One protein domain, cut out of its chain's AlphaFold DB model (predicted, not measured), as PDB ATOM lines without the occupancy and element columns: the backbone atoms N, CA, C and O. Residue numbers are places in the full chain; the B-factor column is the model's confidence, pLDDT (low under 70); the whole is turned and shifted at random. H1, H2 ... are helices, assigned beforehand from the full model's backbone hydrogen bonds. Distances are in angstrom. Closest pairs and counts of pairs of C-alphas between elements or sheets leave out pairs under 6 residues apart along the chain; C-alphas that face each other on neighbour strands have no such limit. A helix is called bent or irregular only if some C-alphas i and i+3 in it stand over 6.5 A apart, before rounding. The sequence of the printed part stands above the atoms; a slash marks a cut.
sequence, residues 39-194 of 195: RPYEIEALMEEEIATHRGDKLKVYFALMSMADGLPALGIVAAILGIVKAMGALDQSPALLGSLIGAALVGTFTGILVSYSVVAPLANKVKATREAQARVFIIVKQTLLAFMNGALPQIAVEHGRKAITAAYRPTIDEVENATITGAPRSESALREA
ATOM      1  N   ARG A  39     144.913  88.705 108.465       85.88
ATOM      2  CA  ARG A  39     144.345  89.421 109.611       85.88
ATOM      3  C   ARG A  39     142.918  89.888 109.284       85.88
ATOM      4  O   ARG A  39     142.664  90.258 108.138       85.88
ATOM      5  N   PRO A  40     141.991  89.951 110.261       86.06
ATOM      6  CA  PRO A  40     140.593  90.319 110.004       86.06
ATOM      7  C   PRO A  40     140.407  91.631 109.227       86.06
ATOM      8  O   PRO A  40     139.561  91.697 108.341       86.06
ATOM      9  N   TYR A  41     141.237  92.647 109.491       87.81
ATOM     10  CA  TYR A  41     141.163  93.932 108.783       87.81
ATOM     11  C   TYR A  41     141.590  93.843 107.307       87.81
ATOM     12  O   TYR A  41     141.098  94.603 106.478       87.81
ATOM     13  N   GLU A  42     142.498  92.924 106.958       88.75
ATOM     14  CA  GLU A  42     142.951  92.714 105.574       88.75
ATOM     15  C   GLU A  42     141.846  92.039 104.766       88.75
ATOM     16  O   GLU A  42     141.591  92.410 103.622       88.75
ATOM     17  N   ILE A  43     141.141  91.095 105.396       90.12
ATOM     18  CA  ILE A  43     139.977  90.433 104.805       90.12
ATOM     19  C   ILE A  43     138.823  91.397 104.640       90.12
ATOM     20  O   ILE A  43     138.209  91.420 103.581       90.12
ATOM     21  N   GLU A  44     138.552  92.224 105.646       91.19
ATOM     22  CA  GLU A  44     137.516  93.242 105.544       91.19
ATOM     23  C   GLU A  44     137.778  94.197 104.377       91.19
ATOM     24  O   GLU A  44     136.867  94.441 103.585       91.19
ATOM     25  N   ALA A  45     139.012  94.694 104.243       92.31
ATOM     26  CA  ALA A  45     139.392  95.576 103.146       92.31
ATOM     27  C   ALA A  45     139.241  94.884 101.781       92.31
ATOM     28  O   ALA A  45     138.689  95.472 100.853       92.31
ATOM     29  N   LEU A  46     139.670  93.623 101.671       92.44
ATOM     30  CA  LEU A  46     139.536  92.841 100.443       92.44
ATOM     31  C   LEU A  46     138.063  92.592 100.078       92.44
ATOM     32  O   LEU A  46     137.685  92.758  98.922       92.44
ATOM     33  N   MET A  47     137.227  92.236 101.060       92.88
ATOM     34  CA  MET A  47     135.786  92.035 100.874       92.88
ATOM     35  C   MET A  47     135.082  93.326 100.462       92.88
ATOM     36  O   MET A  47     134.190  93.290  99.619       92.88
ATOM     37  N   GLU A  48     135.452  94.467 101.045       93.81
ATOM     38  CA  GLU A  48     134.868  95.760 100.678       93.81
ATOM     39  C   GLU A  48     135.220  96.143  99.236       93.81
ATOM     40  O   GLU A  48     134.338  96.568  98.492       93.81
ATOM     41  N   GLU A  49     136.470  95.931  98.820       94.75
ATOM     42  CA  GLU A  49     136.925  96.221  97.456       94.75
ATOM     43  C   GLU A  49     136.212  95.340  96.415       94.75
ATOM     44  O   GLU A  49     135.748  95.835  95.381       94.75
ATOM     45  N   GLU A  50     136.054  94.043  96.695       94.25
ATOM     46  CA  GLU A  50     135.326  93.131  95.808       94.25
ATOM     47  C   GLU A  50     133.839  93.510  95.713       94.25
ATOM     48  O   GLU A  50     133.286  93.600  94.612       94.25
ATOM     49  N   ILE A  51     133.194  93.820  96.844       93.94
ATOM     50  CA  ILE A  51     131.793  94.271  96.877       93.94
ATOM     51  C   ILE A  51     131.626  95.593  96.120       93.94
ATOM     52  O   ILE A  51     130.650  95.761  95.378       93.94
ATOM     53  N   ALA A  52     132.558  96.535  96.280       94.00
ATOM     54  CA  ALA A  52     132.541  97.816  95.584       94.00
ATOM     55  C   ALA A  52     132.682  97.628  94.068       94.00
ATOM     56  O   ALA A  52     131.893  98.196  93.305       94.00
ATOM     57  N   THR A  53     133.615  96.776  93.639       94.38
ATOM     58  CA  THR A  53     133.830  96.428  92.228       94.38
ATOM     59  C   THR A  53     132.588  95.773  91.631       94.38
ATOM     60  O   THR A  53     132.060  96.241  90.618       94.38
ATOM     61  N   HIS A  54     132.047  94.757  92.304       92.69
ATOM     62  CA  HIS A  54     130.833  94.068  91.881       92.69
ATOM     63  C   HIS A  54     129.650  95.037  91.758       92.69
ATOM     64  O   HIS A  54     128.949  95.061  90.743       92.69
ATOM     65  N   ARG A  55     129.427  95.890  92.767       92.44
ATOM     66  CA  ARG A  55     128.358  96.897  92.736       92.44
ATOM     67  C   ARG A  55     128.551  97.878  91.580       92.44
ATOM     68  O   ARG A  55     127.574  98.196  90.898       92.44
ATOM     69  N   GLY A  56     129.778  98.346  91.354       92.56
ATOM     70  CA  GLY A  56     130.123  99.223  90.236       92.56
ATOM     71  C   GLY A  56     129.775  98.594  88.888       92.56
ATOM     72  O   GLY A  56     129.092  99.215  88.071       92.56
ATOM     73  N   ASP A  57     130.142  97.328  88.694       92.62
ATOM     74  CA  ASP A  57     129.858  96.574  87.475       92.62
ATOM     75  C   ASP A  57     128.361  96.393  87.223       92.62
ATOM     76  O   ASP A  57     127.878  96.667  86.118       92.62
ATOM     77  N   LYS A  58     127.589  96.010  88.247       91.50
ATOM     78  CA  LYS A  58     126.133  95.839  88.109       91.50
ATOM     79  C   LYS A  58     125.395  97.170  87.903       91.50
ATOM     80  O   LYS A  58     124.298  97.168  87.337       91.50
ATOM     81  N   LEU A  59     125.971  98.303  88.318       94.75
ATOM     82  CA  LEU A  59     125.399  99.642  88.128       94.75
ATOM     83  C   LEU A  59     125.713 100.276  86.762       94.75
ATOM     84  O   LEU A  59     125.076 101.272  86.417       94.75
ATOM     85  N   LYS A  60     126.596  99.697  85.936       94.50
ATOM     86  CA  LYS A  60     126.883 100.200  84.572       94.50
ATOM     87  C   LYS A  60     125.615 100.409  83.736       94.50
ATOM     88  O   LYS A  60     125.484 101.417  83.049       94.50
ATOM     89  N   VAL A  61     124.645  99.497  83.854       92.81
ATOM     90  CA  VAL A  61     123.350  99.588  83.152       92.81
ATOM     91  C   VAL A  61     122.539 100.802  83.610       92.81
ATOM     92  O   VAL A  61     121.930 101.476  82.785       92.81
ATOM     93  N   TYR A  62     122.550 101.111  84.909       95.56
ATOM     94  CA  TYR A  62     121.890 102.308  85.433       95.56
ATOM     95  C   TYR A  62     122.500 103.578  84.834       95.56
ATOM     96  O   TYR A  62     121.758 104.438  84.365       95.56
ATOM     97  N   PHE A  63     123.833 103.677  84.803       95.69
ATOM     98  CA  PHE A  63     124.509 104.841  84.233       95.69
ATOM     99  C   PHE A  63     124.185 105.015  82.747       95.69
ATOM    100  O   PHE A  63     123.855 106.121  82.333       95.69
ATOM    101  N   ALA A  64     124.178 103.927  81.972       95.88
ATOM    102  CA  ALA A  64     123.795 103.972  80.562       95.88
ATOM    103  C   ALA A  64     122.353 104.474  80.364       95.88
ATOM    104  O   ALA A  64     122.112 105.351  79.534       95.88
ATOM    105  N   LEU A  65     121.397 103.969  81.152       96.06
ATOM    106  CA  LEU A  65     120.000 104.408  81.086       96.06
ATOM    107  C   LEU A  65     119.824 105.871  81.509       96.06
ATOM    108  O   LEU A  65     119.039 106.585  80.892       96.06
ATOM    109  N   MET A  66     120.562 106.332  82.522       96.31
ATOM    110  CA  MET A  66     120.547 107.740  82.925       96.31
ATOM    111  C   MET A  66     121.107 108.646  81.829       96.31
ATOM    112  O   MET A  66     120.463 109.626  81.479       96.31
ATOM    113  N   SER A  67     122.232 108.281  81.205       96.44
ATOM    114  CA  SER A  67     122.774 109.041  80.072       96.44
ATOM    115  C   SER A  67     121.798 109.109  78.895       96.44
ATOM    116  O   SER A  67     121.692 110.143  78.237       96.44
ATOM    117  N   MET A  68     121.043 108.036  78.636       95.31
ATOM    118  CA  MET A  68     119.961 108.064  77.648       95.31
ATOM    119  C   MET A  68     118.818 108.993  78.068       95.31
ATOM    120  O   MET A  68     118.325 109.755  77.236       95.31
ATOM    121  N   ALA A  69     118.397 108.947  79.336       96.06
ATOM    122  CA  ALA A  69     117.353 109.826  79.855       96.06
ATOM    123  C   ALA A  69     117.743 111.298  79.685       96.06
ATOM    124  O   ALA A  69     116.939 112.080  79.183       96.06
ATOM    125  N   ASP A  70     118.984 111.654  80.006       95.25
ATOM    126  CA  ASP A  70     119.493 113.021  79.884       95.25
ATOM    127  C   ASP A  70     119.611 113.477  78.415       95.25
ATOM    128  O   ASP A  70     119.449 114.658  78.110       95.25
ATOM    129  N   GLY A  71     119.848 112.546  77.482       95.94
ATOM    130  CA  GLY A  71     119.949 112.839  76.047       95.94
ATOM    131  C   GLY A  71     118.606 113.007  75.323       95.94
ATOM    132  O   GLY A  71     118.522 113.727  74.326       95.94
ATOM    133  N   LEU A  72     117.534 112.375  75.806       95.69
ATOM    134  CA  LEU A  72     116.219 112.383  75.147       95.69
ATOM    135  C   LEU A  72     115.584 113.783  74.977       95.69
ATOM    136  O   LEU A  72     115.055 114.053  73.894       95.69
ATOM    137  N   PRO A  73     115.655 114.709  75.954       96.12
ATOM    138  CA  PRO A  73     115.171 116.077  75.774       96.12
ATOM    139  C   PRO A  73     115.932 116.826  74.675       96.12
ATOM    140  O   PRO A  73     115.319 117.547  73.889       96.12
ATOM    141  N   ALA A  74     117.249 116.615  74.567       95.88
ATOM    142  CA  ALA A  74     118.063 117.225  73.518       95.88
ATOM    143  C   ALA A  74     117.641 116.738  72.121       95.88
ATOM    144  O   ALA A  74     117.516 117.546  71.202       95.88
ATOM    145  N   LEU A  75     117.328 115.445  71.970       94.69
ATOM    146  CA  LEU A  75     116.767 114.906  70.724       94.69
ATOM    147  C   LEU A  75     115.401 115.528  70.386       94.69
ATOM    148  O   LEU A  75     115.133 115.821  69.221       94.69
ATOM    149  N   GLY A  76     114.563 115.790  71.394       94.69
ATOM    150  CA  GLY A  76     113.298 116.509  71.224       94.69
ATOM    151  C   GLY A  76     113.489 117.936  70.698       94.69
ATOM    152  O   GLY A  76     112.798 118.344  69.765       94.69
ATOM    153  N   ILE A  77     114.478 118.668  71.225       95.19
ATOM    154  CA  ILE A  77     114.834 120.013  70.742       95.19
ATOM    155  C   ILE A  77     115.303 119.958  69.282       95.19
ATOM    156  O   ILE A  77     114.858 120.765  68.467       95.19
ATOM    157  N   VAL A  78     116.153 118.989  68.922       95.00
ATOM    158  CA  VAL A  78     116.597 118.801  67.529       95.00
ATOM    159  C   VAL A  78     115.404 118.544  66.603       95.00
ATOM    160  O   VAL A  78     115.314 119.157  65.539       95.00
ATOM    161  N   ALA A  79     114.448 117.705  67.013       93.06
ATOM    162  CA  ALA A  79     113.233 117.446  66.241       93.06
ATOM    163  C   ALA A  79     112.381 118.714  66.040       93.06
ATOM    164  O   ALA A  79     111.896 118.960  64.933       93.06
ATOM    165  N   ALA A  80     112.245 119.557  67.068       94.38
ATOM    166  CA  ALA A  80     111.533 120.826  66.946       94.38
ATOM    167  C   ALA A  80     112.236 121.811  66.009       94.38
ATOM    168  O   ALA A  80     111.578 122.443  65.183       94.38
ATOM    169  N   ILE A  81     113.566 121.906  66.079       94.62
ATOM    170  CA  ILE A  81     114.349 122.747  65.166       94.62
ATOM    171  C   ILE A  81     114.130 122.295  63.716       94.62
ATOM    172  O   ILE A  81     113.842 123.127  62.857       94.62
ATOM    173  N   LEU A  82     114.180 120.988  63.439       92.81
ATOM    174  CA  LEU A  82     113.910 120.449  62.099       92.81
ATOM    175  C   LEU A  82     112.485 120.773  61.618       92.81
ATOM    176  O   LEU A  82     112.289 121.123  60.451       92.81
ATOM    177  N   GLY A  83     111.496 120.705  62.511       91.25
ATOM    178  CA  GLY A  83     110.115 121.077  62.207       91.25
ATOM    179  C   GLY A  83     109.951 122.565  61.876       91.25
ATOM    180  O   GLY A  83     109.275 122.903  60.905       91.25
ATOM    181  N   ILE A  84     110.628 123.451  62.614       90.44
ATOM    182  CA  ILE A  84     110.632 124.898  62.347       90.44
ATOM    183  C   ILE A  84     111.317 125.205  61.012       90.44
ATOM    184  O   ILE A  84     110.771 125.965  60.219       90.44
ATOM    185  N   VAL A  85     112.467 124.587  60.718       93.19
ATOM    186  CA  VAL A  85     113.156 124.756  59.427       93.19
ATOM    187  C   VAL A  85     112.238 124.358  58.269       93.19
ATOM    188  O   VAL A  85     112.134 125.084  57.280       93.19
ATOM    189  N   LYS A  86     111.503 123.248  58.414       89.31
ATOM    190  CA  LYS A  86     110.529 122.807  57.410       89.31
ATOM    191  C   LYS A  86     109.349 123.775  57.268       89.31
ATOM    192  O   LYS A  86     108.918 124.023  56.148       89.31
ATOM    193  N   ALA A  87     108.849 124.332  58.371       90.00
ATOM    194  CA  ALA A  87     107.789 125.340  58.348       90.00
ATOM    195  C   ALA A  87     108.246 126.638  57.655       90.00
ATOM    196  O   ALA A  87     107.516 127.187  56.836       90.00
ATOM    197  N   MET A  88     109.477 127.088  57.916       89.50
ATOM    198  CA  MET A  88     110.064 128.268  57.265       89.50
ATOM    199  C   MET A  88     110.256 128.086  55.753       89.50
ATOM    200  O   MET A  88     110.158 129.052  55.004       89.50
ATOM    201  N   GLY A  89     110.474 126.856  55.285       88.25
ATOM    202  CA  GLY A  89     110.536 126.543  53.853       88.25
ATOM    203  C   GLY A  89     109.178 126.507  53.137       88.25
ATOM    204  O   GLY A  89     109.158 126.376  51.919       88.25
ATOM    205  N   ALA A  90     108.062 126.598  53.869       88.25
ATOM    206  CA  ALA A  90     106.693 126.493  53.351       88.25
ATOM    207  C   ALA A  90     105.834 127.719  53.720       88.25
ATOM    208  O   ALA A  90     104.618 127.613  53.882       88.25
ATOM    209  N   LEU A  91     106.470 128.880  53.906       86.06
ATOM    210  CA  LEU A  91     105.821 130.121  54.348       86.06
ATOM    211  C   LEU A  91     104.761 130.656  53.376       86.06
ATOM    212  O   LEU A  91     103.873 131.395  53.785       86.06
ATOM    213  N   ASP A  92     104.867 130.298  52.102       89.19
ATOM    214  CA  ASP A  92     103.946 130.658  51.027       89.19
ATOM    215  C   ASP A  92     102.689 129.769  50.979       89.19
ATOM    216  O   ASP A  92     101.748 130.059  50.237       89.19
ATOM    217  N   GLN A  93     102.649 128.695  51.771       87.50
ATOM    218  CA  GLN A  93     101.531 127.757  51.813       87.50
ATOM    219  C   GLN A  93     100.404 128.224  52.745       87.50
ATOM    220  O   GLN A  93     100.505 129.210  53.476       87.50
ATOM    221  N   SER A  94      99.280 127.502  52.718       92.38
ATOM    222  CA  SER A  94      98.104 127.867  53.506       92.38
ATOM    223  C   SER A  94      98.388 127.845  55.023       92.38
ATOM    224  O   SER A  94      99.123 126.973  55.505       92.38
ATOM    225  N   PRO A  95      97.750 128.731  55.818       89.19
ATOM    226  CA  PRO A  95      97.947 128.783  57.271       89.19
ATOM    227  C   PRO A  95      97.662 127.456  57.986       89.19
ATOM    228  O   PRO A  95      98.309 127.131  58.979       89.19
ATOM    229  N   ALA A  96      96.717 126.664  57.466       91.12
ATOM    230  CA  ALA A  96      96.397 125.345  58.004       91.12
ATOM    231  C   ALA A  96      97.581 124.367  57.885       91.12
ATOM    232  O   ALA A  96      97.866 123.614  58.817       91.12
ATOM    233  N   LEU A  97      98.303 124.402  56.761       87.69
ATOM    234  CA  LEU A  97      99.442 123.521  56.518       87.69
ATOM    235  C   LEU A  97     100.650 123.951  57.359       87.69
ATOM    236  O   LEU A  97     101.276 123.109  58.007       87.69
ATOM    237  N   LEU A  98     100.898 125.257  57.463       87.94
ATOM    238  CA  LEU A  98     101.941 125.808  58.329       87.94
ATOM    239  C   LEU A  98     101.705 125.453  59.808       87.94
ATOM    240  O   LEU A  98     102.625 125.014  60.500       87.94
ATOM    241  N   GLY A  99     100.454 125.556  60.272       88.62
ATOM    242  CA  GLY A  99     100.058 125.149  61.620       88.62
ATOM    243  C   GLY A  99     100.327 123.669  61.905       88.62
ATOM    244  O   GLY A  99     100.800 123.331  62.989       88.62
ATOM    245  N   SER A 100     100.114 122.785  60.923       89.88
ATOM    246  CA  SER A 100     100.408 121.352  61.074       89.88
ATOM    247  C   SER A 100     101.909 121.061  61.234       89.88
ATOM    248  O   SER A 100     102.290 120.237  62.066       89.88
ATOM    249  N   LEU A 101     102.772 121.777  60.500       89.25
ATOM    250  CA  LEU A 101     104.231 121.624  60.572       89.25
ATOM    251  C   LEU A 101     104.785 122.109  61.915       89.25
ATOM    252  O   LEU A 101     105.607 121.429  62.531       89.25
ATOM    253  N   ILE A 102     104.293 123.252  62.396       89.56
ATOM    254  CA  ILE A 102     104.661 123.793  63.710       89.56
ATOM    255  C   ILE A 102     104.136 122.879  64.825       89.56
ATOM    256  O   ILE A 102     104.860 122.587  65.774       89.56
ATOM    257  N   GLY A 103     102.910 122.366  64.694       90.69
ATOM    258  CA  GLY A 103     102.342 121.399  65.633       90.69
ATOM    259  C   GLY A 103     103.201 120.139  65.759       90.69
ATOM    260  O   GLY A 103     103.532 119.732  66.871       90.69
ATOM    261  N   ALA A 104     103.646 119.569  64.635       89.38
ATOM    262  CA  ALA A 104     104.554 118.423  64.636       89.38
ATOM    263  C   ALA A 104     105.895 118.735  65.332       89.38
ATOM    264  O   ALA A 104     106.411 117.897  66.073       89.38
ATOM    265  N   ALA A 105     106.430 119.948  65.151       92.75
ATOM    266  CA  ALA A 105     107.649 120.399  65.821       92.75
ATOM    267  C   ALA A 105     107.489 120.428  67.354       92.75
ATOM    268  O   ALA A 105     108.344 119.924  68.083       92.75
ATOM    269  N   LEU A 106     106.370 120.968  67.846       93.19
ATOM    270  CA  LEU A 106     106.079 121.063  69.279       93.19
ATOM    271  C   LEU A 106     105.874 119.686  69.928       93.19
ATOM    272  O   LEU A 106     106.339 119.460  71.046       93.19
ATOM    273  N   VAL A 107     105.233 118.752  69.215       93.94
ATOM    274  CA  VAL A 107     105.080 117.363  69.678       93.94
ATOM    275  C   VAL A 107     106.444 116.682  69.822       93.94
ATOM    276  O   VAL A 107     106.646 115.960  70.791       93.94
ATOM    277  N   GLY A 108     107.410 116.968  68.941       92.38
ATOM    278  CA  GLY A 108     108.777 116.446  69.049       92.38
ATOM    279  C   GLY A 108     109.455 116.781  70.385       92.38
ATOM    280  O   GLY A 108     109.922 115.877  71.084       92.38
ATOM    281  N   THR A 109     109.447 118.057  70.788       94.69
ATOM    282  CA  THR A 109     109.998 118.482  72.091       94.69
ATOM    283  C   THR A 109     109.215 117.888  73.254       94.69
ATOM    284  O   THR A 109     109.813 117.382  74.206       94.69
ATOM    285  N   PHE A 110     107.882 117.925  73.177       95.44
ATOM    286  CA  PHE A 110     107.025 117.376  74.222       95.44
ATOM    287  C   PHE A 110     107.311 115.890  74.452       95.44
ATOM    288  O   PHE A 110     107.543 115.482  75.587       95.44
ATOM    289  N   THR A 111     107.369 115.088  73.388       95.19
ATOM    290  CA  THR A 111     107.662 113.655  73.479       95.19
ATOM    291  C   THR A 111     109.062 113.394  74.033       95.19
ATOM    292  O   THR A 111     109.207 112.506  74.871       95.19
ATOM    293  N   GLY A 112     110.080 114.169  73.641       95.31
ATOM    294  CA  GLY A 112     111.440 114.015  74.174       95.31
ATOM    295  C   GLY A 112     111.511 114.201  75.693       95.31
ATOM    296  O   GLY A 112     112.073 113.364  76.402       95.31
ATOM    297  N   ILE A 113     110.871 115.257  76.205       96.31
ATOM    298  CA  ILE A 113     110.791 115.541  77.647       96.31
ATOM    299  C   ILE A 113     109.932 114.491  78.363       96.31
ATOM    300  O   ILE A 113     110.334 113.969  79.404       96.31
ATOM    301  N   LEU A 114     108.773 114.142  77.796       96.50
ATOM    302  CA  LEU A 114     107.843 113.174  78.374       96.50
ATOM    303  C   LEU A 114     108.503 111.801  78.548       96.50
ATOM    304  O   LEU A 114     108.471 111.226  79.630       96.50
ATOM    305  N   VAL A 115     109.138 111.271  77.501       96.50
ATOM    306  CA  VAL A 115     109.754 109.936  77.552       96.50
ATOM    307  C   VAL A 115     110.957 109.923  78.495       96.50
ATOM    308  O   VAL A 115     111.119 108.969  79.259       96.50
ATOM    309  N   SER A 116     111.763 110.989  78.501       96.50
ATOM    310  CA  SER A 116     112.893 111.137  79.422       96.50
ATOM    311  C   SER A 116     112.451 111.031  80.885       96.50
ATOM    312  O   SER A 116     112.852 110.102  81.593       96.50
ATOM    313  N   TYR A 117     111.572 111.936  81.324       95.25
ATOM    314  CA  TYR A 117     111.239 112.071  82.741       95.25
ATOM    315  C   TYR A 117     110.165 111.099  83.220       95.25
ATOM    316  O   TYR A 117     110.176 110.721  84.389       95.25
ATOM    317  N   SER A 118     109.234 110.685  82.358       95.12
ATOM    318  CA  SER A 118     108.137 109.802  82.767       95.12
ATOM    319  C   SER A 118     108.464 108.319  82.608       95.12
ATOM    320  O   SER A 118     107.851 107.502  83.290       95.12
ATOM    321  N   VAL A 119     109.419 107.955  81.745       95.69
ATOM    322  CA  VAL A 119     109.704 106.545  81.434       95.69
ATOM    323  C   VAL A 119     111.145 106.177  81.755       95.69
ATOM    324  O   VAL A 119     111.379 105.333  82.621       95.69
ATOM    325  N   VAL A 120     112.120 106.804  81.095       96.44
ATOM    326  CA  VAL A 120     113.510 106.321  81.134       96.44
ATOM    327  C   VAL A 120     114.185 106.620  82.471       96.44
ATOM    328  O   VAL A 120     114.759 105.710  83.070       96.44
ATOM    329  N   ALA A 121     114.065 107.842  82.999       95.75
ATOM    330  CA  ALA A 121     114.664 108.188  84.291       95.75
ATOM    331  C   ALA A 121     114.058 107.396  85.476       95.75
ATOM    332  O   ALA A 121     114.818 106.855  86.288       95.75
ATOM    333  N   PRO A 122     112.723 107.233  85.605       96.38
ATOM    334  CA  PRO A 122     112.143 106.386  86.646       96.38
ATOM    335  C   PRO A 122     112.555 104.917  86.518       96.38
ATOM    336  O   PRO A 122     112.851 104.277  87.531       96.38
ATOM    337  N   LEU A 123     112.626 104.389  85.291       96.31
ATOM    338  CA  LEU A 123     113.090 103.025  85.037       96.31
ATOM    339  C   LEU A 123     114.545 102.843  85.478       96.31
ATOM    340  O   LEU A 123     114.848 101.884  86.187       96.31
ATOM    341  N   ALA A 124     115.430 103.781  85.131       96.19
ATOM    342  CA  ALA A 124     116.823 103.761  85.564       96.19
ATOM    343  C   ALA A 124     116.922 103.728  87.098       96.19
ATOM    344  O   ALA A 124     117.590 102.864  87.668       96.19
ATOM    345  N   ASN A 125     116.180 104.598  87.787       95.88
ATOM    346  CA  ASN A 125     116.158 104.633  89.249       95.88
ATOM    347  C   ASN A 125     115.642 103.329  89.873       95.88
ATOM    348  O   ASN A 125     116.175 102.878  90.888       95.88
ATOM    349  N   LYS A 126     114.644 102.682  89.259       95.81
ATOM    350  CA  LYS A 126     114.180 101.359  89.697       95.81
ATOM    351  C   LYS A 126     115.255 100.293  89.516       95.81
ATOM    352  O   LYS A 126     115.496  99.538  90.454       95.81
ATOM    353  N   VAL A 127     115.948 100.278  88.377       94.88
ATOM    354  CA  VAL A 127     117.084  99.372  88.145       94.88
ATOM    355  C   VAL A 127     118.154  99.571  89.218       94.88
ATOM    356  O   VAL A 127     118.592  98.589  89.816       94.88
ATOM    357  N   LYS A 128     118.528 100.818  89.530       95.38
ATOM    358  CA  LYS A 128     119.485 101.122  90.604       95.38
ATOM    359  C   LYS A 128     119.032 100.556  91.947       95.38
ATOM    360  O   LYS A 128     119.789  99.816  92.567       95.38
ATOM    361  N   ALA A 129     117.804 100.855  92.367       93.75
ATOM    362  CA  ALA A 129     117.275 100.395  93.649       93.75
ATOM    363  C   ALA A 129     117.282  98.860  93.756       93.75
ATOM    364  O   ALA A 129     117.689  98.309  94.779       93.75
ATOM    365  N   THR A 130     116.897  98.156  92.686       93.31
ATOM    366  CA  THR A 130     116.934  96.690  92.642       93.31
ATOM    367  C   THR A 130     118.363  96.151  92.704       93.31
ATOM    368  O   THR A 130     118.625  95.223  93.466       93.31
ATOM    369  N   ARG A 131     119.307  96.729  91.949       92.81
ATOM    370  CA  ARG A 131     120.715  96.293  91.966       92.81
ATOM    371  C   ARG A 131     121.383  96.540  93.316       92.81
ATOM    372  O   ARG A 131     122.109  95.681  93.802       92.81
ATOM    373  N   GLU A 132     121.101  97.671  93.955       91.25
ATOM    374  CA  GLU A 132     121.607  97.974  95.298       91.25
ATOM    375  C   GLU A 132     121.022  97.040  96.364       91.25
ATOM    376  O   GLU A 132     121.737  96.630  97.280       91.25
ATOM    377  N   ALA A 133     119.748  96.656  96.235       89.50
ATOM    378  CA  ALA A 133     119.138  95.659  97.110       89.50
ATOM    379  C   ALA A 133     119.779  94.271  96.934       89.50
ATOM    380  O   ALA A 133     120.051  93.603  97.928       89.50
ATOM    381  N   GLN A 134     120.081  93.861  95.697       89.25
ATOM    382  CA  GLN A 134     120.779  92.599  95.409       89.25
ATOM    383  C   GLN A 134     122.203  92.584  95.990       89.25
ATOM    384  O   GLN A 134     122.596  91.614  96.632       89.25
ATOM    385  N   ALA A 135     122.943  93.691  95.870       91.00
ATOM    386  CA  ALA A 135     124.294  93.813  96.423       91.00
ATOM    387  C   ALA A 135     124.339  93.733  97.965       91.00
ATOM    388  O   ALA A 135     125.373  93.403  98.547       91.00
ATOM    389  N   ARG A 136     123.221  93.999  98.657       89.69
ATOM    390  CA  ARG A 136     123.150  93.966 100.129       89.69
ATOM    391  C   ARG A 136     123.423  92.578 100.713       89.69
ATOM    392  O   ARG A 136     123.906  92.496 101.839       89.69
ATOM    393  N   VAL A 137     123.161  91.509  99.961       90.69
ATOM    394  CA  VAL A 137     123.405  90.129 100.412       90.69
ATOM    395  C   VAL A 137     124.892  89.882 100.681       90.69
ATOM    396  O   VAL A 137     125.234  89.291 101.703       90.69
ATOM    397  N   PHE A 138     125.783  90.431  99.852       92.50
ATOM    398  CA  PHE A 138     127.231  90.329 100.056       92.50
ATOM    399  C   PHE A 138     127.689  91.042 101.335       92.50
ATOM    400  O   PHE A 138     128.541  90.534 102.060       92.50
ATOM    401  N   ILE A 139     127.070  92.179 101.672       92.56
ATOM    402  CA  ILE A 139     127.353  92.903 102.922       92.56
ATOM    403  C   ILE A 139     126.943  92.056 104.133       92.56
ATOM    404  O   ILE A 139     127.679  92.003 105.115       92.56
ATOM    405  N   ILE A 140     125.795  91.374 104.069       92.44
ATOM    406  CA  ILE A 140     125.325  90.489 105.147       92.44
ATOM    407  C   ILE A 140     126.323  89.347 105.365       92.44
ATOM    408  O   ILE A 140     126.754  89.126 106.495       92.44
ATOM    409  N   VAL A 141     126.746  88.681 104.284       92.25
ATOM    410  CA  VAL A 141     127.764  87.620 104.340       92.25
ATOM    411  C   VAL A 141     129.072  88.146 104.926       92.25
ATOM    412  O   VAL A 141     129.622  87.517 105.828       92.25
ATOM    413  N   LYS A 142     129.534  89.324 104.485       93.25
ATOM    414  CA  LYS A 142     130.732  89.978 105.022       93.25
ATOM    415  C   LYS A 142     130.656  90.157 106.534       93.25
ATOM    416  O   LYS A 142     131.561  89.731 107.245       93.25
ATOM    417  N   GLN A 143     129.577  90.757 107.035       92.00
ATOM    418  CA  GLN A 143     129.423  91.021 108.468       92.00
ATOM    419  C   GLN A 143     129.390  89.728 109.296       92.00
ATOM    420  O   GLN A 143     129.988  89.674 110.368       92.00
ATOM    421  N   THR A 144     128.753  88.669 108.786       92.00
ATOM    422  CA  THR A 144     128.738  87.360 109.453       92.00
ATOM    423  C   THR A 144     130.111  86.691 109.461       92.00
ATOM    424  O   THR A 144     130.548  86.219 110.510       92.00
ATOM    425  N   LEU A 145     130.820  86.669 108.328       90.88
ATOM    426  CA  LEU A 145     132.143  86.044 108.243       90.88
ATOM    427  C   LEU A 145     133.182  86.792 109.086       90.88
ATOM    428  O   LEU A 145     133.940  86.154 109.813       90.88
ATOM    429  N   LEU A 146     133.172  88.127 109.073       91.31
ATOM    430  CA  LEU A 146     134.071  88.932 109.903       91.31
ATOM    431  C   LEU A 146     133.811  88.742 111.401       91.31
ATOM    432  O   LEU A 146     134.756  88.627 112.177       91.31
ATOM    433  N   ALA A 147     132.545  88.661 111.824       90.06
ATOM    434  CA  ALA A 147     132.216  88.374 113.218       90.06
ATOM    435  C   ALA A 147     132.769  87.006 113.654       90.06
ATOM    436  O   ALA A 147     133.367  86.896 114.725       90.06
ATOM    437  N   PHE A 148     132.637  85.987 112.800       90.00
ATOM    438  CA  PHE A 148     133.207  84.664 113.049       90.00
ATOM    439  C   PHE A 148     134.744  84.694 113.118       90.00
ATOM    440  O   PHE A 148     135.327  84.137 114.046       90.00
ATOM    441  N   MET A 149     135.408  85.410 112.203       88.06
ATOM    442  CA  MET A 149     136.867  85.598 112.225       88.06
ATOM    443  C   MET A 149     137.372  86.294 113.494       88.06
ATOM    444  O   MET A 149     138.455  85.976 113.976       88.06
ATOM    445  N   ASN A 150     136.591  87.224 114.046       87.81
ATOM    446  CA  ASN A 150     136.905  87.922 115.294       87.81
ATOM    447  C   ASN A 150     136.671  87.060 116.553       87.81
ATOM    448  O   ASN A 150     136.800  87.559 117.669       87.81
ATOM    449  N   GLY A 151     136.331  85.775 116.395       85.69
ATOM    450  CA  GLY A 151     136.148  84.827 117.495       85.69
ATOM    451  C   GLY A 151     134.733  84.786 118.071       85.69
ATOM    452  O   GLY A 151     134.529  84.191 119.130       85.69
ATOM    453  N   ALA A 152     133.741  85.396 117.410       87.56
ATOM    454  CA  ALA A 152     132.352  85.261 117.831       87.56
ATOM    455  C   ALA A 152     131.848  83.826 117.600       87.56
ATOM    456  O   ALA A 152     132.133  83.200 116.577       87.56
ATOM    457  N   LEU A 153     131.037  83.320 118.532       88.12
ATOM    458  CA  LEU A 153     130.338  82.047 118.349       88.12
ATOM    459  C   LEU A 153     129.416  82.126 117.117       88.12
ATOM    460  O   LEU A 153     128.847  83.192 116.870       88.12
ATOM    461  N   PRO A 154     129.185  81.022 116.378       85.12
ATOM    462  CA  PRO A 154     128.368  81.032 115.162       85.12
ATOM    463  C   PRO A 154     126.994  81.699 115.316       85.12
ATOM    464  O   PRO A 154     126.586  82.452 114.438       85.12
ATOM    465  N   GLN A 155     126.308  81.506 116.448       84.62
ATOM    466  CA  GLN A 155     125.024  82.172 116.705       84.62
ATOM    467  C   GLN A 155     125.152  83.698 116.804       84.62
ATOM    468  O   GLN A 155     124.347  84.432 116.235       84.62
ATOM    469  N   ILE A 156     126.208  84.187 117.456       86.44
ATOM    470  CA  ILE A 156     126.485  85.623 117.560       86.44
ATOM    471  C   ILE A 156     126.883  86.173 116.184       86.44
ATOM    472  O   ILE A 156     126.408  87.230 115.782       86.44
ATOM    473  N   ALA A 157     127.686  85.441 115.408       87.38
ATOM    474  CA  ALA A 157     128.070  85.848 114.055       87.38
ATOM    475  C   ALA A 157     126.857  86.015 113.114       87.38
ATOM    476  O   ALA A 157     126.806  86.939 112.295       87.38
ATOM    477  N   VAL A 158     125.839  85.164 113.259       87.62
ATOM    478  CA  VAL A 158     124.571  85.301 112.530       87.62
ATOM    479  C   VAL A 158     123.813  86.569 112.951       87.62
ATOM    480  O   VAL A 158     123.272  87.266 112.089       87.62
ATOM    481  N   GLU A 159     123.835  86.945 114.233       86.62
ATOM    482  CA  GLU A 159     123.222  88.195 114.709       86.62
ATOM    483  C   GLU A 159     123.875  89.438 114.080       86.62
ATOM    484  O   GLU A 159     123.170  90.370 113.678       86.62
ATOM    485  N   HIS A 160     125.202  89.443 113.907       87.38
ATOM    486  CA  HIS A 160     125.899  90.518 113.186       87.38
ATOM    487  C   HIS A 160     125.392  90.662 111.741       87.38
ATOM    488  O   HIS A 160     125.107  91.774 111.289       87.38
ATOM    489  N   GLY A 161     125.184  89.542 111.042       87.56
ATOM    490  CA  GLY A 161     124.566  89.530 109.712       87.56
ATOM    491  C   GLY A 161     123.128  90.047 109.721       87.56
ATOM    492  O   GLY A 161     122.753  90.879 108.894       87.56
ATOM    493  N   ARG A 162     122.318  89.636 110.705       88.44
ATOM    494  CA  ARG A 162     120.925  90.090 110.857       88.44
ATOM    495  C   ARG A 162     120.831  91.606 111.042       88.44
ATOM    496  O   ARG A 162     119.946  92.251 110.472       88.44
ATOM    497  N   LYS A 163     121.754  92.209 111.798       88.25
ATOM    498  CA  LYS A 163     121.826  93.671 111.965       88.25
ATOM    499  C   LYS A 163     122.184  94.407 110.668       88.25
ATOM    500  O   LYS A 163     121.782  95.561 110.526       88.25
ATOM    501  N   ALA A 164     122.848  93.761 109.709       86.00
ATOM    502  CA  ALA A 164     123.117  94.343 108.391       86.00
ATOM    503  C   ALA A 164     121.866  94.396 107.485       86.00
ATOM    504  O   ALA A 164     121.826  95.158 106.515       86.00
ATOM    505  N   ILE A 165     120.810  93.643 107.815       88.44
ATOM    506  CA  ILE A 165     119.525  93.691 107.108       88.44
ATOM    507  C   ILE A 165     118.776  94.975 107.480       88.44
ATOM    508  O   ILE A 165     118.768  95.423 108.633       88.44
ATOM    509  N   THR A 166     118.122  95.571 106.485       83.75
ATOM    510  CA  THR A 166     117.290  96.775 106.648       83.75
ATOM    511  C   THR A 166     116.122  96.508 107.577       83.75
ATOM    512  O   THR A 166     115.499  95.459 107.467       83.75
ATOM    513  N   ALA A 167     115.778  97.475 108.430       83.44
ATOM    514  CA  ALA A 167     114.726  97.324 109.435       83.44
ATOM    515  C   ALA A 167     113.391  96.793 108.875       83.44
ATOM    516  O   ALA A 167     112.754  95.983 109.533       83.44
ATOM    517  N   ALA A 168     113.013  97.184 107.652       83.31
ATOM    518  CA  ALA A 168     111.773  96.746 107.004       83.31
ATOM    519  C   ALA A 168     111.712  95.240 106.683       83.31
ATOM    520  O   ALA A 168     110.625  94.689 106.598       83.31
ATOM    521  N   TYR A 169     112.862  94.588 106.502       82.31
ATOM    522  CA  TYR A 169     112.966  93.174 106.116       82.31
ATOM    523  C   TYR A 169     113.759  92.359 107.137       82.31
ATOM    524  O   TYR A 169     114.189  91.245 106.849       82.31
ATOM    525  N   ARG A 170     114.055  92.943 108.304       86.38
ATOM    526  CA  ARG A 170     114.896  92.302 109.307       86.38
ATOM    527  C   ARG A 170     114.048  91.279 110.069       86.38
ATOM    528  O   ARG A 170     113.138  91.710 110.776       86.38
ATOM    529  N   PRO A 171     114.373  89.979 109.995       85.94
ATOM    530  CA  PRO A 171     113.676  88.972 110.779       85.94
ATOM    531  C   PRO A 171     113.935  89.173 112.273       85.94
ATOM    532  O   PRO A 171     114.930  89.797 112.691       85.94
ATOM    533  N   THR A 172     113.035  88.644 113.091       87.00
ATOM    534  CA  THR A 172     113.228  88.607 114.542       87.00
ATOM    535  C   THR A 172     114.383  87.669 114.901       87.00
ATOM    536  O   THR A 172     114.838  86.870 114.082       87.00
ATOM    537  N   ILE A 173     114.930  87.810 116.111       82.88
ATOM    538  CA  ILE A 173     116.008  86.917 116.558       82.88
ATOM    539  C   ILE A 173     115.500  85.471 116.662       82.88
ATOM    540  O   ILE A 173     116.156  84.568 116.154       82.88
ATOM    541  N   ASP A 174     114.277  85.284 117.162       82.19
ATOM    542  CA  ASP A 174     113.633  83.974 117.312       82.19
ATOM    543  C   ASP A 174     113.430  83.263 115.960       82.19
ATOM    544  O   ASP A 174     113.630  82.055 115.845       82.19
ATOM    545  N   GLU A 175     113.070  84.001 114.903       82.19
ATOM    546  CA  GLU A 175     112.964  83.461 113.537       82.19
ATOM    547  C   GLU A 175     114.311  82.960 113.007       82.19
ATOM    548  O   GLU A 175     114.385  81.904 112.375       82.19
ATOM    549  N   VAL A 176     115.380  83.714 113.267       82.44
ATOM    550  CA  VAL A 176     116.734  83.369 112.824       82.44
ATOM    551  C   VAL A 176     117.286  82.182 113.610       82.44
ATOM    552  O   VAL A 176     117.883  81.285 113.016       82.44
ATOM    553  N   GLU A 177     117.054  82.123 114.919       79.81
ATOM    554  CA  GLU A 177     117.446  80.983 115.752       79.81
ATOM    555  C   GLU A 177     116.708  79.710 115.326       79.81
ATOM    556  O   GLU A 177     117.346  78.699 115.032       79.81
ATOM    557  N   ASN A 178     115.387  79.772 115.146       79.44
ATOM    558  CA  ASN A 178     114.601  78.635 114.660       79.44
ATOM    559  C   ASN A 178     115.048  78.146 113.270       79.44
ATOM    560  O   ASN A 178     115.012  76.948 113.000       79.44
ATOM    561  N   ALA A 179     115.491  79.048 112.388       75.75
ATOM    562  CA  ALA A 179     115.980  78.694 111.053       75.75
ATOM    563  C   ALA A 179     117.424  78.154 111.033       75.75
ATOM    564  O   ALA A 179     117.826  77.525 110.050       75.75
ATOM    565  N   THR A 180     118.207  78.408 112.086       72.62
ATOM    566  CA  THR A 180     119.619  77.997 112.197       72.62
ATOM    567  C   THR A 180     119.833  76.788 113.109       72.62
ATOM    568  O   THR A 180     120.896  76.168 113.047       72.62
ATOM    569  N   ILE A 181     118.829  76.394 113.899       71.31
ATOM    570  CA  ILE A 181     118.828  75.136 114.656       71.31
ATOM    571  C   ILE A 181     118.594  73.959 113.697       71.31
ATOM    572  O   ILE A 181     117.584  73.870 112.995       71.31
ATOM    573  N   THR A 182     119.539  73.021 113.675       54.47
ATOM    574  CA  THR A 182     119.491  71.807 112.856       54.47
ATOM    575  C   THR A 182     118.225  70.989 113.160       54.47
ATOM    576  O   THR A 182     118.124  70.387 114.225       54.47
ATOM    577  N   GLY A 183     117.267  70.937 112.223       53.22
ATOM    578  CA  GLY A 183     116.112  70.022 112.274       53.22
ATOM    579  C   GLY A 183     114.726  70.629 112.544       53.22
ATOM    580  O   GLY A 183     113.772  69.863 112.670       53.22
ATOM    581  N   ALA A 184     114.559  71.954 112.600       42.34
ATOM    582  CA  ALA A 184     113.223  72.555 112.706       42.34
ATOM    583  C   ALA A 184     112.406  72.388 111.399       42.34
ATOM    584  O   ALA A 184     112.971  72.530 110.305       42.34
ATOM    585  N   PRO A 185     111.083  72.114 111.465       41.94
ATOM    586  CA  PRO A 185     110.221  72.129 110.288       41.94
ATOM    587  C   PRO A 185     110.242  73.538 109.690       41.94
ATOM    588  O   PRO A 185     109.782  74.505 110.293       41.94
ATOM    589  N   ARG A 186     110.844  73.652 108.505       55.06
ATOM    590  CA  ARG A 186     110.995  74.918 107.787       55.06
ATOM    591  C   ARG A 186     109.596  75.431 107.440       55.06
ATOM    592  O   ARG A 186     108.926  74.834 106.602       55.06
ATOM    593  N   SER A 187     109.150  76.489 108.117       44.56
ATOM    594  CA  SER A 187     107.810  77.064 107.945       44.56
ATOM    595  C   SER A 187     107.503  77.358 106.470       44.56
ATOM    596  O   SER A 187     108.244  78.087 105.809       44.56
ATOM    597  N   GLU A 188     106.376  76.840 105.970       42.78
ATOM    598  CA  GLU A 188     105.857  77.083 104.613       42.78
ATOM    599  C   GLU A 188     105.597  78.572 104.315       42.78
ATOM    600  O   GLU A 188     105.537  78.966 103.148       42.78
ATOM    601  N   SER A 189     105.503  79.433 105.338       40.53
ATOM    602  CA  SER A 189     105.375  80.884 105.145       40.53
ATOM    603  C   SER A 189     106.631  81.510 104.525       40.53
ATOM    604  O   SER A 189     106.511  82.364 103.649       40.53
ATOM    605  N   ALA A 190     107.825  81.015 104.875       41.84
ATOM    606  CA  ALA A 190     109.096  81.469 104.303       41.84
ATOM    607  C   ALA A 190     109.300  81.001 102.850       41.84
ATOM    608  O   ALA A 190     110.115  81.567 102.125       41.84
ATOM    609  N   LEU A 191     108.551  79.982 102.407       41.16
ATOM    610  CA  LEU A 191     108.547  79.492 101.026       41.16
ATOM    611  C   LEU A 191     107.626  80.318 100.110       41.16
ATOM    612  O   LEU A 191     107.871  80.374  98.907       41.16
ATOM    613  N   ARG A 192     106.601  80.997 100.654       34.84
ATOM    614  CA  ARG A 192     105.639  81.799  99.869       34.84
ATOM    615  C   ARG A 192     106.100  83.219  99.553       34.84
ATOM    616  O   ARG A 192     105.822  83.687  98.460       34.84
ATOM    617  N   GLU A 193     106.860  83.867 100.433       38.56
ATOM    618  CA  GLU A 193     107.604  85.091 100.071       38.56
ATOM    619  C   GLU A 193     108.858  84.775  99.236       38.56
ATOM    620  O   GLU A 193     109.593  85.670  98.809       38.56
ATOM    621  N   ALA A 194     109.117  83.479  99.016       43.56
ATOM    622  CA  ALA A 194     110.252  82.980  98.278       43.56
ATOM    623  C   ALA A 194     109.964  82.519  96.829       43.56
ATOM    624  O   ALA A 194     110.906  82.108  96.133       43.56
TER     625      ALA A 194
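AT A GLANCE: This is residues 39 to 194 of the 195 residues of the protein "Flagellar motor rotation protein MotA" of Methylobacterium oryzae CBMB20 (UniProt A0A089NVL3). Two very long helices, H1 and H2, fold back on each other as a hairpin and make a long rod. At the end away from their turn, the short H3 folds back along H2, and H4 and a tail with the tiny H5 follow. The printed part has 156 residues with five named helices, H1 to H5 in chain order, and no named strand: all helix. It is extended, with a radius of gyration of the C-alphas of 27.2 A and spans of 87 by 40 by 19 A.

HOW THE PARTS SIT: H1, residues 40 to 88, assigned as one helix by its hydrogen bonds, is bent: C-alphas 58 and 61 are 6.8 A apart. Its arms H1a, residues 40 to 58, and H1b, residues 61 to 88, stand at 26 degrees; H1b is irregular, with C-alphas 70 and 73 6.7 A apart. H2, residues 95 to 149, likewise assigned as one helix, is bent, with C-alphas 118 and 121 6.9 A apart; its arms H2a, residues 95 to 118, and H2b, residues 121 to 149, stand at 9 degrees. H1b and H2a form a helical hairpin at a shallow tilt of 8 degrees; their closest C-alphas, of Gly 76 and Thr 109, are 3.9 A apart. H1a touches H2b, opposite ways at 18 degrees, closest at the C-alphas of Arg 55 and Ala 135, 6.3 A. H3, residues 154 to 164, forms a helical hairpin with H2b, touching its residues 139 to 148 alone; the closest C-alphas, of Thr 144 and Gly 161, are 4.7 A apart. H4, residues 173 to 180, is close to H3 but not clearly touching, with 2 pairs of C-alphas within 8 A. H5, residues 189 to 192, touches no helix. Every O i to N i+4 pair is within hydrogen-bond range in H1a, H2a, H3 and H4, 22 of 24 in H1b and 22 of 25 in H2b; H5 is too short for one.

IN THESE COORDINATES: H1a begins at C-alpha 40 (140.593, 90.319, 110.004) and H5 ends at C-alpha 192 (105.639, 81.799, 99.869). H1b is 40.9 A long and H2b 42.2 A.

THE WHOLE: The printed part has no cut and no long link. Residues 182 to 194 are under pLDDT 70.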